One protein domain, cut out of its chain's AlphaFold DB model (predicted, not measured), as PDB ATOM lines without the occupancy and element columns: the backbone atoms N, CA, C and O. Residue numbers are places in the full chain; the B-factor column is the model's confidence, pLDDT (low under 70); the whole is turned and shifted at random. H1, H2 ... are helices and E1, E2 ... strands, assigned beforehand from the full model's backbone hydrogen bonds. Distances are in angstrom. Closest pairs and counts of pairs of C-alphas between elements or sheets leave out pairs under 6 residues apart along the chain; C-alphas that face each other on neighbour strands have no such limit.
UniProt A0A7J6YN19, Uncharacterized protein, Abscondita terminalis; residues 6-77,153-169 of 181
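This is residues 6 to 77 and 153 to 169 of the 181 residues of an uncharacterized protein of Abscondita terminalis (UniProt A0A7J6YN19). Regular structure is little: a loop-rich body holds H3 between H2 and two paired parallel strands, E1 and E2, while H1 lies off to one side, residues 11 to 16 sticking out. The printed part has 89 residues, 33 in named elements, ordered H1 H2 H3 E1 E2, class mixed. It is compact, radius of gyration of the C-alphas 13.6 A, spans 35 by 33 by 32 A.

Find C-alpha 6 at (142.566, 151.229, 94.406); H1 runs to residue 13. H2 is residues 37 to 43; H3, residues 51 to 60, runs 14.2 A. E1 is residues 68 to 71; E2, residues 162 to 165, ends at (159.853, 145.044, 95.689).

H1 is apart from the others. H2 and H3 touch, about perpendicular at 74 degrees; their closest C-alphas, 41 and 57, are 5.7 A apart. The closest of H3 and E1, 51 and 70, are 5.9 A apart. Between E1 and E2, N 70 and O 163 are within hydrogen-bond range, 2.9 A; so is every helix O i to N i+4 pair.

Residues 78 to 152 are cut out, a gap of 8.1 A between C-alphas. The H1 to H2 link is long. Residues 45 to 50 have pLDDT under 70.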
ATOM      1  N   GLY A   6     143.453 150.166  94.884       86.50
ATOM      2  CA  GLY A   6     142.566 151.229  94.406       86.50
ATOM      3  C   GLY A   6     143.168 152.637  94.463       86.50
ATOM      4  O   GLY A   6     142.878 153.447  93.589       86.50
ATOM      5  N   SER A   7     144.013 152.946  95.454       89.31
ATOM      6  CA  SER A   7     144.722 154.235  95.524       89.31
ATOM      7  C   SER A   7     145.726 154.385  94.382       89.31
ATOM      8  O   SER A   7     145.618 155.333  93.613       89.31
ATOM      9  N   PHE A   8     146.618 153.406  94.221       88.12
ATOM     10  CA  PHE A   8     147.597 153.366  93.134       88.12
ATOM     11  C   PHE A   8     146.931 153.356  91.761       88.12
ATOM     12  O   PHE A   8     147.378 154.038  90.852       88.12
ATOM     13  N   GLY A   9     145.831 152.614  91.604       89.88
ATOM     14  CA  GLY A   9     145.110 152.569  90.339       89.88
ATOM     15  C   GLY A   9     144.481 153.908  89.957       89.88
ATOM     16  O   GLY A   9     144.447 154.233  88.775       89.88
ATOM     17  N   ARG A  10     144.029 154.705  90.938       90.81
ATOM     18  CA  ARG A  10     143.569 156.080  90.690       90.81
ATOM     19  C   ARG A  10     144.724 156.993  90.301       90.81
ATOM     20  O   ARG A  10     144.610 157.667  89.290       90.81
ATOM     21  N   GLU A  11     145.813 156.963  91.063       93.56
ATOM     22  CA  GLU A  11     146.994 157.805  90.833       93.56
ATOM     23  C   GLU A  11     147.650 157.514  89.475       93.56
ATOM     24  O   GLU A  11     147.796 158.403  88.643       93.56
ATOM     25  N   PHE A  12     147.968 156.252  89.181       91.25
ATOM     26  CA  PHE A  12     148.523 155.871  87.878       91.25
ATOM     27  C   PHE A  12     147.534 156.123  86.735       91.25
ATOM     28  O   PHE A  12     147.951 156.496  85.635       91.25
ATOM     29  N   GLY A  13     146.233 155.995  87.017       94.00
ATOM     30  CA  GLY A  13     145.140 156.286  86.091       94.00
ATOM     31  C   GLY A  13     145.105 157.731  85.588       94.00
ATOM     32  O   GLY A  13     144.512 157.988  84.544       94.00
ATOM     33  N   GLU A  14     145.765 158.667  86.279       95.44
ATOM     34  CA  GLU A  14     145.909 160.056  85.821       95.44
ATOM     35  C   GLU A  14     146.871 160.187  84.630       95.44
ATOM     36  O   GLU A  14     146.789 161.150  83.870       95.44
ATOM     37  N   SER A  15     147.776 159.218  84.448       95.88
ATOM     38  CA  SER A  15     148.855 159.272  83.450       95.88
ATOM     39  C   SER A  15     148.764 158.196  82.367       95.88
ATOM     40  O   SER A  15     149.271 158.389  81.262       95.88
ATOM     41  N   MET A  16     148.122 157.064  82.659       92.56
ATOM     42  CA  MET A  16     148.025 155.934  81.739       92.56
ATOM     43  C   MET A  16     146.769 155.090  81.996       92.56
ATOM     44  O   MET A  16     146.238 155.105  83.104       92.56
ATOM     45  N   PRO A  17     146.293 154.308  81.010       91.44
ATOM     46  CA  PRO A  17     145.226 153.341  81.244       91.44
ATOM     47  C   PRO A  17     145.635 152.315  82.306       91.44
ATOM     48  O   PRO A  17     146.658 151.642  82.171       91.44
ATOM     49  N   VAL A  18     144.818 152.177  83.352       88.94
ATOM     50  CA  VAL A  18     145.039 151.204  84.424       88.94
ATOM     51  C   VAL A  18     143.869 150.243  84.513       88.94
ATOM     52  O   VAL A  18     142.718 150.643  84.688       88.94
ATOM     53  N   HIS A  19     144.194 148.955  84.484       87.31
ATOM     54  CA  HIS A  19     143.266 147.882  84.791       87.31
ATOM     55  C   HIS A  19     143.647 147.275  86.138       87.31
ATOM     56  O   HIS A  19     144.733 146.721  86.303       87.31
ATOM     57  N   LEU A  20     142.743 147.405  87.106       86.62
ATOM     58  CA  LEU A  20     142.742 146.576  88.303       86.62
ATOM     59  C   LEU A  20     141.851 145.375  87.989       86.62
ATOM     60  O   LEU A  20     140.760 145.567  87.449       86.62
ATOM     61  N   ILE A  21     142.289 144.162  88.330       84.69
ATOM     62  CA  ILE A  21     141.569 142.929  87.987       84.69
ATOM     63  C   ILE A  21     141.355 142.062  89.229       84.69
ATOM     64  O   ILE A  21     142.257 141.896  90.050       84.69
ATOM     65  N   ASP A  22     140.152 141.501  89.352       88.19
ATOM     66  CA  ASP A  22     139.871 140.386  90.254       88.19
ATOM     67  C   ASP A  22     140.260 139.076  89.563       88.19
ATOM     68  O   ASP A  22     139.825 138.809  88.441       88.19
ATOM     69  N   LEU A  23     141.037 138.219  90.220       88.75
ATOM     70  CA  LEU A  23     141.273 136.867  89.707       88.75
ATOM     71  C   LEU A  23     139.993 136.030  89.782       88.75
ATOM     72  O   LEU A  23     139.097 136.328  90.575       88.75
ATOM     73  N   ARG A  24     139.941 134.918  89.033       93.19
ATOM     74  CA  ARG A  24     138.929 133.880  89.281       93.19
ATOM     75  C   ARG A  24     138.830 133.593  90.781       93.19
ATOM     76  O   ARG A  24     139.840 133.621  91.498       93.19
ATOM     77  N   ASN A  25     137.619 133.327  91.259       94.69
ATOM     78  CA  ASN A  25     137.318 133.092  92.675       94.69
ATOM     79  C   ASN A  25     137.516 134.296  93.616       94.69
ATOM     80  O   ASN A  25     137.366 134.126  94.825       94.69
ATOM     81  N   HIS A  26     137.802 135.496  93.102       92.44
ATOM     82  CA  HIS A  26     137.958 136.715  93.896       92.44
ATOM     83  C   HIS A  26     137.007 137.824  93.430       92.44
ATOM     84  O   HIS A  26     136.651 137.916  92.256       92.44
ATOM     85  N   GLY A  27     136.607 138.673  94.381       90.62
ATOM     86  CA  GLY A  27     135.861 139.904  94.132       90.62
ATOM     87  C   GLY A  27     134.624 139.735  93.244       90.62
ATOM     88  O   GLY A  27     133.649 139.102  93.640       90.62
ATOM     89  N   LYS A  28     134.619 140.386  92.079       90.25
ATOM     90  CA  LYS A  28     133.519 140.346  91.100       90.25
ATOM     91  C   LYS A  28     133.798 139.459  89.888       90.25
ATOM     92  O   LYS A  28     132.949 139.386  89.000       90.25
ATOM     93  N   SER A  29     134.965 138.828  89.823       91.44
ATOM     94  CA  SER A  29     135.264 137.874  88.759       91.44
ATOM     95  C   SER A  29     134.487 136.579  88.952       91.44
ATOM     96  O   SER A  29     133.958 136.292  90.027       91.44
ATOM     97  N   PHE A  30     134.403 135.795  87.882       93.69
ATOM     98  CA  PHE A  30     133.686 134.529  87.902       93.69
ATOM     99  C   PHE A  30     134.281 133.559  88.933       93.69
ATOM    100  O   PHE A  30     135.474 133.581  89.260       93.69
ATOM    101  N   HIS A  31     133.418 132.695  89.456       95.19
ATOM    102  CA  HIS A  31     133.791 131.622  90.369       95.19
ATOM    103  C   HIS A  31     133.906 130.314  89.580       95.19
ATOM    104  O   HIS A  31     133.138 130.071  88.652       95.19
ATOM    105  N   SER A  32     134.896 129.494  89.917       96.25
ATOM    106  CA  SER A  32     135.186 128.215  89.269       96.25
ATOM    107  C   SER A  32     135.822 127.269  90.276       96.25
ATOM    108  O   SER A  32     136.641 127.702  91.081       96.25
ATOM    109  N   GLU A  33     135.512 125.977  90.196       96.50
ATOM    110  CA  GLU A  33     136.173 124.939  91.000       96.50
ATOM    111  C   GLU A  33     137.652 124.743  90.616       96.50
ATOM    112  O   GLU A  33     138.448 124.215  91.397       96.50
ATOM    113  N   GLU A  34     138.046 125.186  89.419       94.56
ATOM    114  CA  GLU A  34     139.422 125.122  88.945       94.56
ATOM    115  C   GLU A  34     140.226 126.343  89.412       94.56
ATOM    116  O   GLU A  34     139.893 127.492  89.108       94.56
ATOM    117  N   MET A  35     141.352 126.094  90.088       92.50
ATOM    118  CA  MET A  35     142.229 127.139  90.623       92.50
ATOM    119  C   MET A  35     143.712 126.786  90.447       92.50
ATOM    120  O   MET A  35     144.456 126.629  91.415       92.50
ATOM    121  N   THR A  36     144.150 126.626  89.197       91.88
ATOM    122  CA  THR A  36     145.562 126.395  88.855       91.88
ATOM    123  C   THR A  36     146.220 127.682  88.351       91.88
ATOM    124  O   THR A  36     145.538 128.597  87.887       91.88
ATOM    125  N   ILE A  37     147.555 127.757  88.426       89.25
ATOM    126  CA  ILE A  37     148.313 128.886  87.861       89.25
ATOM    127  C   ILE A  37     148.050 128.988  86.354       89.25
ATOM    128  O   ILE A  37     147.793 130.082  85.871       89.25
ATOM    129  N   ASP A  38     148.052 127.866  85.630       90.12
ATOM    130  CA  ASP A  38     147.794 127.844  84.183       90.12
ATOM    131  C   ASP A  38     146.411 128.396  83.838       90.12
ATOM    132  O   ASP A  38     146.271 129.203  82.923       90.12
ATOM    133  N   ALA A  39     145.389 127.995  84.592       91.44
ATOM    134  CA  ALA A  39     144.039 128.457  84.343       91.44
ATOM    135  C   ALA A  39     143.907 129.966  84.620       91.44
ATOM    136  O   ALA A  39     143.334 130.690  83.812       91.44
ATOM    137  N   MET A  40     144.536 130.468  85.689       90.31
ATOM    138  CA  MET A  40     144.614 131.911  85.952       90.31
ATOM    139  C   MET A  40     145.406 132.667  84.876       90.31
ATOM    140  O   MET A  40     145.011 133.759  84.490       90.31
ATOM    141  N   VAL A  41     146.504 132.101  84.365       88.50
ATOM    142  CA  VAL A  41     147.281 132.684  83.257       88.50
ATOM    143  C   VAL A  41     146.432 132.787  81.990       88.50
ATOM    144  O   VAL A  41     146.527 133.788  81.288       88.50
ATOM    145  N   ASN A  42     145.582 131.794  81.719       88.19
ATOM    146  CA  ASN A  42     144.684 131.800  80.564       88.19
ATOM    147  C   ASN A  42     143.543 132.823  80.695       88.19
ATOM    148  O   ASN A  42     143.110 133.375  79.685       88.19
ATOM    149  N   ASP A  43     143.075 133.098  81.917       86.06
ATOM    150  CA  ASP A  43     142.081 134.155  82.160       86.06
ATOM    151  C   ASP A  43     142.660 135.551  81.930       86.06
ATOM    152  O   ASP A  43     141.962 136.475  81.511       86.06
ATOM    153  N   VAL A  44     143.947 135.718  82.240       76.69
ATOM    154  CA  VAL A  44     144.639 136.994  82.118       76.69
ATOM    155  C   VAL A  44     145.000 137.213  80.651       76.69
ATOM    156  O   VAL A  44     146.042 136.780  80.178       76.69
ATOM    157  N   GLN A  45     144.167 137.952  79.916       58.69
ATOM    158  CA  GLN A  45     144.585 138.533  78.632       58.69
ATOM    159  C   GLN A  45     145.317 139.879  78.774       58.69
ATOM    160  O   GLN A  45     145.940 140.311  77.811       58.69
ATOM    161  N   ALA A  46     145.335 140.498  79.960       33.78
ATOM    162  CA  ALA A  46     146.265 141.569  80.335       33.78
ATOM    163  C   ALA A  46     146.185 141.887  81.845       33.78
ATOM    164  O   ALA A  46     145.112 142.195  82.339       33.78
ATOM    165  N   HIS A  47     147.351 141.893  82.508       40.09
ATOM    166  CA  HIS A  47     147.782 142.675  83.688       40.09
ATOM    167  C   HIS A  47     147.316 142.361  85.142       40.09
ATOM    168  O   HIS A  47     146.159 142.502  85.513       40.09
ATOM    169  N   SER A  48     148.331 142.094  85.986       41.47
ATOM    170  CA  SER A  48     148.436 142.191  87.460       41.47
ATOM    171  C   SER A  48     147.402 141.472  88.342       41.47
ATOM    172  O   SER A  48     146.331 142.009  88.597       41.47
ATOM    173  N   LEU A  49     147.771 140.313  88.919       49.34
ATOM    174  CA  LEU A  49     147.814 140.064  90.379       49.34
ATOM    175  C   LEU A  49     147.976 138.573  90.711       49.34
ATOM    176  O   LEU A  49     147.533 137.691  89.989       49.34
ATOM    177  N   GLY A  50     148.653 138.312  91.831       66.81
ATOM    178  CA  GLY A  50     149.171 137.009  92.241       66.81
ATOM    179  C   GLY A  50     150.575 136.843  91.682       66.81
ATOM    180  O   GLY A  50     150.719 136.398  90.554       66.81
ATOM    181  N   GLY A  51     151.618 137.229  92.431       77.88
ATOM    182  CA  GLY A  51     152.995 137.304  91.911       77.88
ATOM    183  C   GLY A  51     153.419 136.074  91.088       77.88
ATOM    184  O   GLY A  51     154.037 136.217  90.041       77.88
ATOM    185  N   LYS A  52     152.979 134.868  91.479       85.50
ATOM    186  CA  LYS A  52     153.155 133.633  90.697       85.50
ATOM    187  C   LYS A  52     152.486 133.656  89.312       85.50
ATOM    188  O   LYS A  52     153.116 133.283  88.333       85.50
ATOM    189  N   VAL A  53     151.233 134.094  89.222       88.38
ATOM    190  CA  VAL A  53     150.467 134.181  87.967       88.38
ATOM    191  C   VAL A  53     151.122 135.171  87.007       88.38
ATOM    192  O   VAL A  53     151.329 134.832  85.850       88.38
ATOM    193  N   VAL A  54     151.516 136.358  87.480       88.94
ATOM    194  CA  VAL A  54     152.134 137.378  86.610       88.94
ATOM    195  C   VAL A  54     153.541 136.991  86.161       88.94
ATOM    196  O   VAL A  54     153.884 137.204  85.001       88.94
ATOM    197  N   MET A  55     154.334 136.361  87.036       91.50
ATOM    198  CA  MET A  55     155.640 135.814  86.659       91.50
ATOM    199  C   MET A  55     155.481 134.689  85.628       91.50
ATOM    200  O   MET A  55     156.167 134.696  84.610       91.50
ATOM    201  N   GLN A  56     154.534 133.765  85.837       92.25
ATOM    202  CA  GLN A  56     154.244 132.715  84.860       92.25
ATOM    203  C   GLN A  56     153.742 133.293  83.533       92.25
ATOM    204  O   GLN A  56     154.152 132.824  82.475       92.25
ATOM    205  N   TYR A  57     152.883 134.314  83.570       91.81
ATOM    206  CA  TYR A  57     152.373 134.972  82.372       91.81
ATOM    207  C   TYR A  57     153.504 135.600  81.552       91.81
ATOM    208  O   TYR A  57     153.547 135.386  80.344       91.81
ATOM    209  N   ALA A  58     154.434 136.312  82.199       92.62
ATOM    210  CA  ALA A  58     155.585 136.927  81.539       92.62
ATOM    211  C   ALA A  58     156.546 135.890  80.933       92.62
ATOM    212  O   ALA A  58     157.087 136.113  79.855       92.62
ATOM    213  N   ILE A  59     156.717 134.733  81.583       93.50
ATOM    214  CA  ILE A  59     157.475 133.604  81.023       93.50
ATOM    215  C   ILE A  59     156.777 133.034  79.779       93.50
ATOM    216  O   ILE A  59     157.438 132.733  78.789       93.50
ATOM    217  N   THR A  60     155.456 132.859  79.835       92.69
ATOM    218  CA  THR A  60     154.681 132.205  78.770       92.69
ATOM    219  C   THR A  60     154.379 133.135  77.586       92.69
ATOM    220  O   THR A  60     154.227 132.653  76.470       92.69
ATOM    221  N   ASN A  61     154.286 134.449  77.813       92.06
ATOM    222  CA  ASN A  61     153.939 135.466  76.809       92.06
ATOM    223  C   ASN A  61     154.921 136.660  76.867       92.06
ATOM    224  O   ASN A  61     154.493 137.794  77.119       92.06
ATOM    225  N   PRO A  62     156.239 136.442  76.699       93.69
ATOM    226  CA  PRO A  62     157.245 137.490  76.885       93.69
ATOM    227  C   PRO A  62     157.040 138.695  75.956       93.69
ATOM    228  O   PRO A  62     157.349 139.820  76.332       93.69
ATOM    229  N   GLU A  63     156.470 138.485  74.769       93.69
ATOM    230  CA  GLU A  63     156.169 139.524  73.783       93.69
ATOM    231  C   GLU A  63     155.022 140.461  74.190       93.69
ATOM    232  O   GLU A  63     154.883 141.543  73.621       93.69
ATOM    233  N   LYS A  64     154.204 140.067  75.175       91.12
ATOM    234  CA  LYS A  64     153.067 140.859  75.681       91.12
ATOM    235  C   LYS A  64     153.399 141.650  76.943       91.12
ATOM    236  O   LYS A  64     152.537 142.351  77.467       91.12
ATOM    237  N   VAL A  65     154.623 141.523  77.453       92.00
ATOM    238  CA  VAL A  65     155.060 142.172  78.690       92.00
ATOM    239  C   VAL A  65     156.268 143.045  78.386       92.00
ATOM    240  O   VAL A  65     157.357 142.542  78.129       92.00
ATOM    241  N   GLU A  66     156.085 144.365  78.441       92.81
ATOM    242  CA  GLU A  66     157.190 145.318  78.273       92.81
ATOM    243  C   GLU A  66     158.066 145.391  79.532       92.81
ATOM    244  O   GLU A  66     159.290 145.420  79.440       92.81
ATOM    245  N   LYS A  67     157.435 145.451  80.712       93.00
ATOM    246  CA  LYS A  67     158.081 145.565  82.027       93.00
ATOM    247  C   LYS A  67     157.240 144.837  83.070       93.00
ATOM    248  O   LYS A  67     156.012 144.845  82.980       93.00
ATOM    249  N   LEU A  68     157.888 144.256  84.078       91.69
ATOM    250  CA  LEU A  68     157.223 143.539  85.168       91.69
ATOM    251  C   LEU A  68     157.621 144.116  86.532       91.69
ATOM    252  O   LEU A  68     158.799 144.306  86.815       91.69
ATOM    253  N   ILE A  69     156.639 144.343  87.403       90.94
ATOM    254  CA  ILE A  69     156.868 144.681  88.813       90.94
ATOM    255  C   ILE A  69     156.227 143.592  89.671       90.94
ATOM    256  O   ILE A  69     155.046 143.282  89.506       90.94
ATOM    257  N   VAL A  70     156.995 143.019  90.598       89.88
ATOM    258  CA  VAL A  70     156.528 141.991  91.534       89.88
ATOM    259  C   VAL A  70     156.697 142.502  92.961       89.88
ATOM    260  O   VAL A  70     157.814 142.702  93.435       89.88
ATOM    261  N   ALA A  71     155.578 142.713  93.650       88.69
ATOM    262  CA  ALA A  71     155.567 143.135  95.044       88.69
ATOM    263  C   ALA A  71     155.508 141.921  95.981       88.69
ATOM    264  O   ALA A  71     154.556 141.144  95.939       88.69
ATOM    265  N   ASP A  72     156.538 141.792  96.812       85.94
ATOM    266  CA  ASP A  72     156.658 140.877  97.947       85.94
ATOM    267  C   ASP A  72     156.331 139.407  97.631       85.94
ATOM    268  O   ASP A  72     155.607 138.726  98.353       85.94
ATOM    269  N   MET A  73     156.854 138.909  96.507       85.31
ATOM    270  CA  MET A  73     156.686 137.523  96.070       85.31
ATOM    271  C   MET A  73     157.901 137.054  95.264       85.31
ATOM    272  O   MET A  73     158.300 137.700  94.302       85.31
ATOM    273  N   ALA A  74     158.432 135.883  95.609       84.62
ATOM    274  CA  ALA A  74     159.415 135.129  94.828       84.62
ATOM    275  C   ALA A  74     158.762 133.970  94.027       84.62
ATOM    276  O   ALA A  74     157.715 133.452  94.448       84.62
ATOM    277  N   PRO A  75     159.372 133.515  92.911       83.38
ATOM    278  CA  PRO A  75     158.895 132.421  92.051       83.38
ATOM    279  C   PRO A  75     159.116 131.023  92.663       83.38
ATOM    280  O   PRO A  75     159.671 130.128  92.031       83.38
ATOM    281  N   LYS A  76     158.689 130.811  93.912       83.38
ATOM    282  CA  LYS A  76     158.926 129.573  94.672       83.38
ATOM    283  C   LYS A  76     157.653 129.006  95.303       83.38
ATOM    284  O   LYS A  76     156.607 129.655  95.344       83.38
ATOM    285  N   ALA A  77     157.749 127.775  95.792       84.06
ATOM    286  CA  ALA A  77     156.743 127.188  96.668       84.06
ATOM    287  C   ALA A  77     156.811 127.825  98.064       84.06
ATOM    288  O   ALA A  77     157.899 128.137  98.551       84.06
ATOM    289  N   ILE A 153     155.880 128.222  90.214       85.62
ATOM    290  CA  ILE A 153     155.675 128.507  88.789       85.62
ATOM    291  C   ILE A 153     156.512 127.525  87.959       85.62
ATOM    292  O   ILE A 153     157.535 127.018  88.429       85.62
ATOM    293  N   LYS A 154     156.079 127.234  86.733       90.00
ATOM    294  CA  LYS A 154     156.853 126.406  85.807       90.00
ATOM    295  C   LYS A 154     158.173 127.099  85.491       90.00
ATOM    296  O   LYS A 154     158.243 128.325  85.407       90.00
ATOM    297  N   TYR A 155     159.210 126.293  85.294       90.88
ATOM    298  CA  TYR A 155     160.522 126.797  84.923       90.88
ATOM    299  C   TYR A 155     160.461 127.568  83.599       90.88
ATOM    300  O   TYR A 155     159.869 127.106  82.623       90.88
ATOM    301  N   GLY A 156     161.122 128.717  83.575       90.62
ATOM    302  CA  GLY A 156     161.320 129.538  82.394       90.62
ATOM    303  C   GLY A 156     162.013 130.842  82.763       90.62
ATOM    304  O   GLY A 156     162.188 131.152  83.941       90.62
ATOM    305  N   VAL A 157     162.435 131.589  81.746       92.31
ATOM    306  CA  VAL A 157     163.166 132.848  81.915       92.31
ATOM    307  C   VAL A 157     162.442 133.933  81.138       92.31
ATOM    308  O   VAL A 157     162.236 133.807  79.932       92.31
ATOM    309  N   TYR A 158     162.078 135.007  81.830       93.50
ATOM    310  CA  TYR A 158     161.656 136.253  81.207       93.50
ATOM    311  C   TYR A 158     162.862 137.196  81.170       93.50
ATOM    312  O   TYR A 158     163.398 137.547  82.215       93.50
ATOM    313  N   ASN A 159     163.307 137.571  79.968       94.75
ATOM    314  CA  ASN A 159     164.509 138.396  79.765       94.75
ATOM    315  C   ASN A 159     164.217 139.908  79.731       94.75
ATOM    316  O   ASN A 159     165.118 140.700  79.459       94.75
ATOM    317  N   GLY A 160     162.960 140.315  79.928       94.44
ATOM    318  CA  GLY A 160     162.595 141.729  79.967       94.44
ATOM    319  C   GLY A 160     162.921 142.381  81.317       94.44
ATOM    320  O   GLY A 160     163.268 141.691  82.274       94.44
ATOM    321  N   PRO A 161     162.804 143.715  81.424       95.56
ATOM    322  CA  PRO A 161     163.043 144.428  82.675       95.56
ATOM    323  C   PRO A 161     162.070 144.001  83.784       95.56
ATOM    324  O   PRO A 161     160.848 144.078  83.615       95.56
ATOM    325  N   VAL A 162     162.616 143.614  84.940       93.25
ATOM    326  CA  VAL A 162     161.841 143.236  86.130       93.25
ATOM    327  C   VAL A 162     162.291 144.036  87.347       93.25
ATOM    328  O   VAL A 162     163.483 144.228  87.572       93.25
ATOM    329  N   LEU A 163     161.329 144.478  88.157       91.50
ATOM    330  CA  LEU A 163     161.558 145.060  89.474       91.50
ATOM    331  C   LEU A 163     160.893 144.196  90.551       91.50
ATOM    332  O   LEU A 163     159.670 144.049  90.563       91.50
ATOM    333  N   PHE A 164     161.686 143.686  91.491       90.06
ATOM    334  CA  PHE A 164     161.186 143.036  92.704       90.06
ATOM    335  C   PHE A 164     161.183 144.024  93.873       90.06
ATOM    336  O   PHE A 164     162.214 144.595  94.225       90.06
ATOM    337  N   LEU A 165     160.022 144.207  94.502       89.06
ATOM    338  CA  LEU A 165     159.853 145.044  95.689       89.06
ATOM    339  C   LEU A 165     159.694 144.144  96.914       89.06
ATOM    340  O   LEU A 165     158.618 143.597  97.140       89.06
ATOM    341  N   ALA A 166     160.756 143.973  97.701       87.62
ATOM    342  CA  ALA A 166     160.721 143.148  98.908       87.62
ATOM    343  C   ALA A 166     160.226 143.943 100.123       87.62
ATOM    344  O   ALA A 166     160.745 145.022 100.423       87.62
ATOM    345  N   GLY A 167     159.264 143.388 100.864       85.62
ATOM    346  CA  GLY A 167     158.842 143.953 102.139       85.62
ATOM    347  C   GLY A 167     159.962 143.845 103.175       85.62
ATOM    348  O   GLY A 167     160.494 142.763 103.418       85.62
ATOM    349  N   ALA A 168     160.315 144.956 103.828       85.75
ATOM    350  CA  ALA A 168     161.375 144.957 104.842       85.75
ATOM    351  C   ALA A 168     161.067 144.019 106.027       85.75
ATOM    352  O   ALA A 168     161.981 143.407 106.573       85.75
ATOM    353  N   ASN A 169     159.780 143.873 106.364       84.69
ATOM    354  CA  ASN A 169     159.267 143.033 107.450       84.69
ATOM    355  C   ASN A 169     158.503 141.804 106.921       84.69
ATOM    356  O   ASN A 169     157.514 141.386 107.519       84.69
TER     357      ASN A 169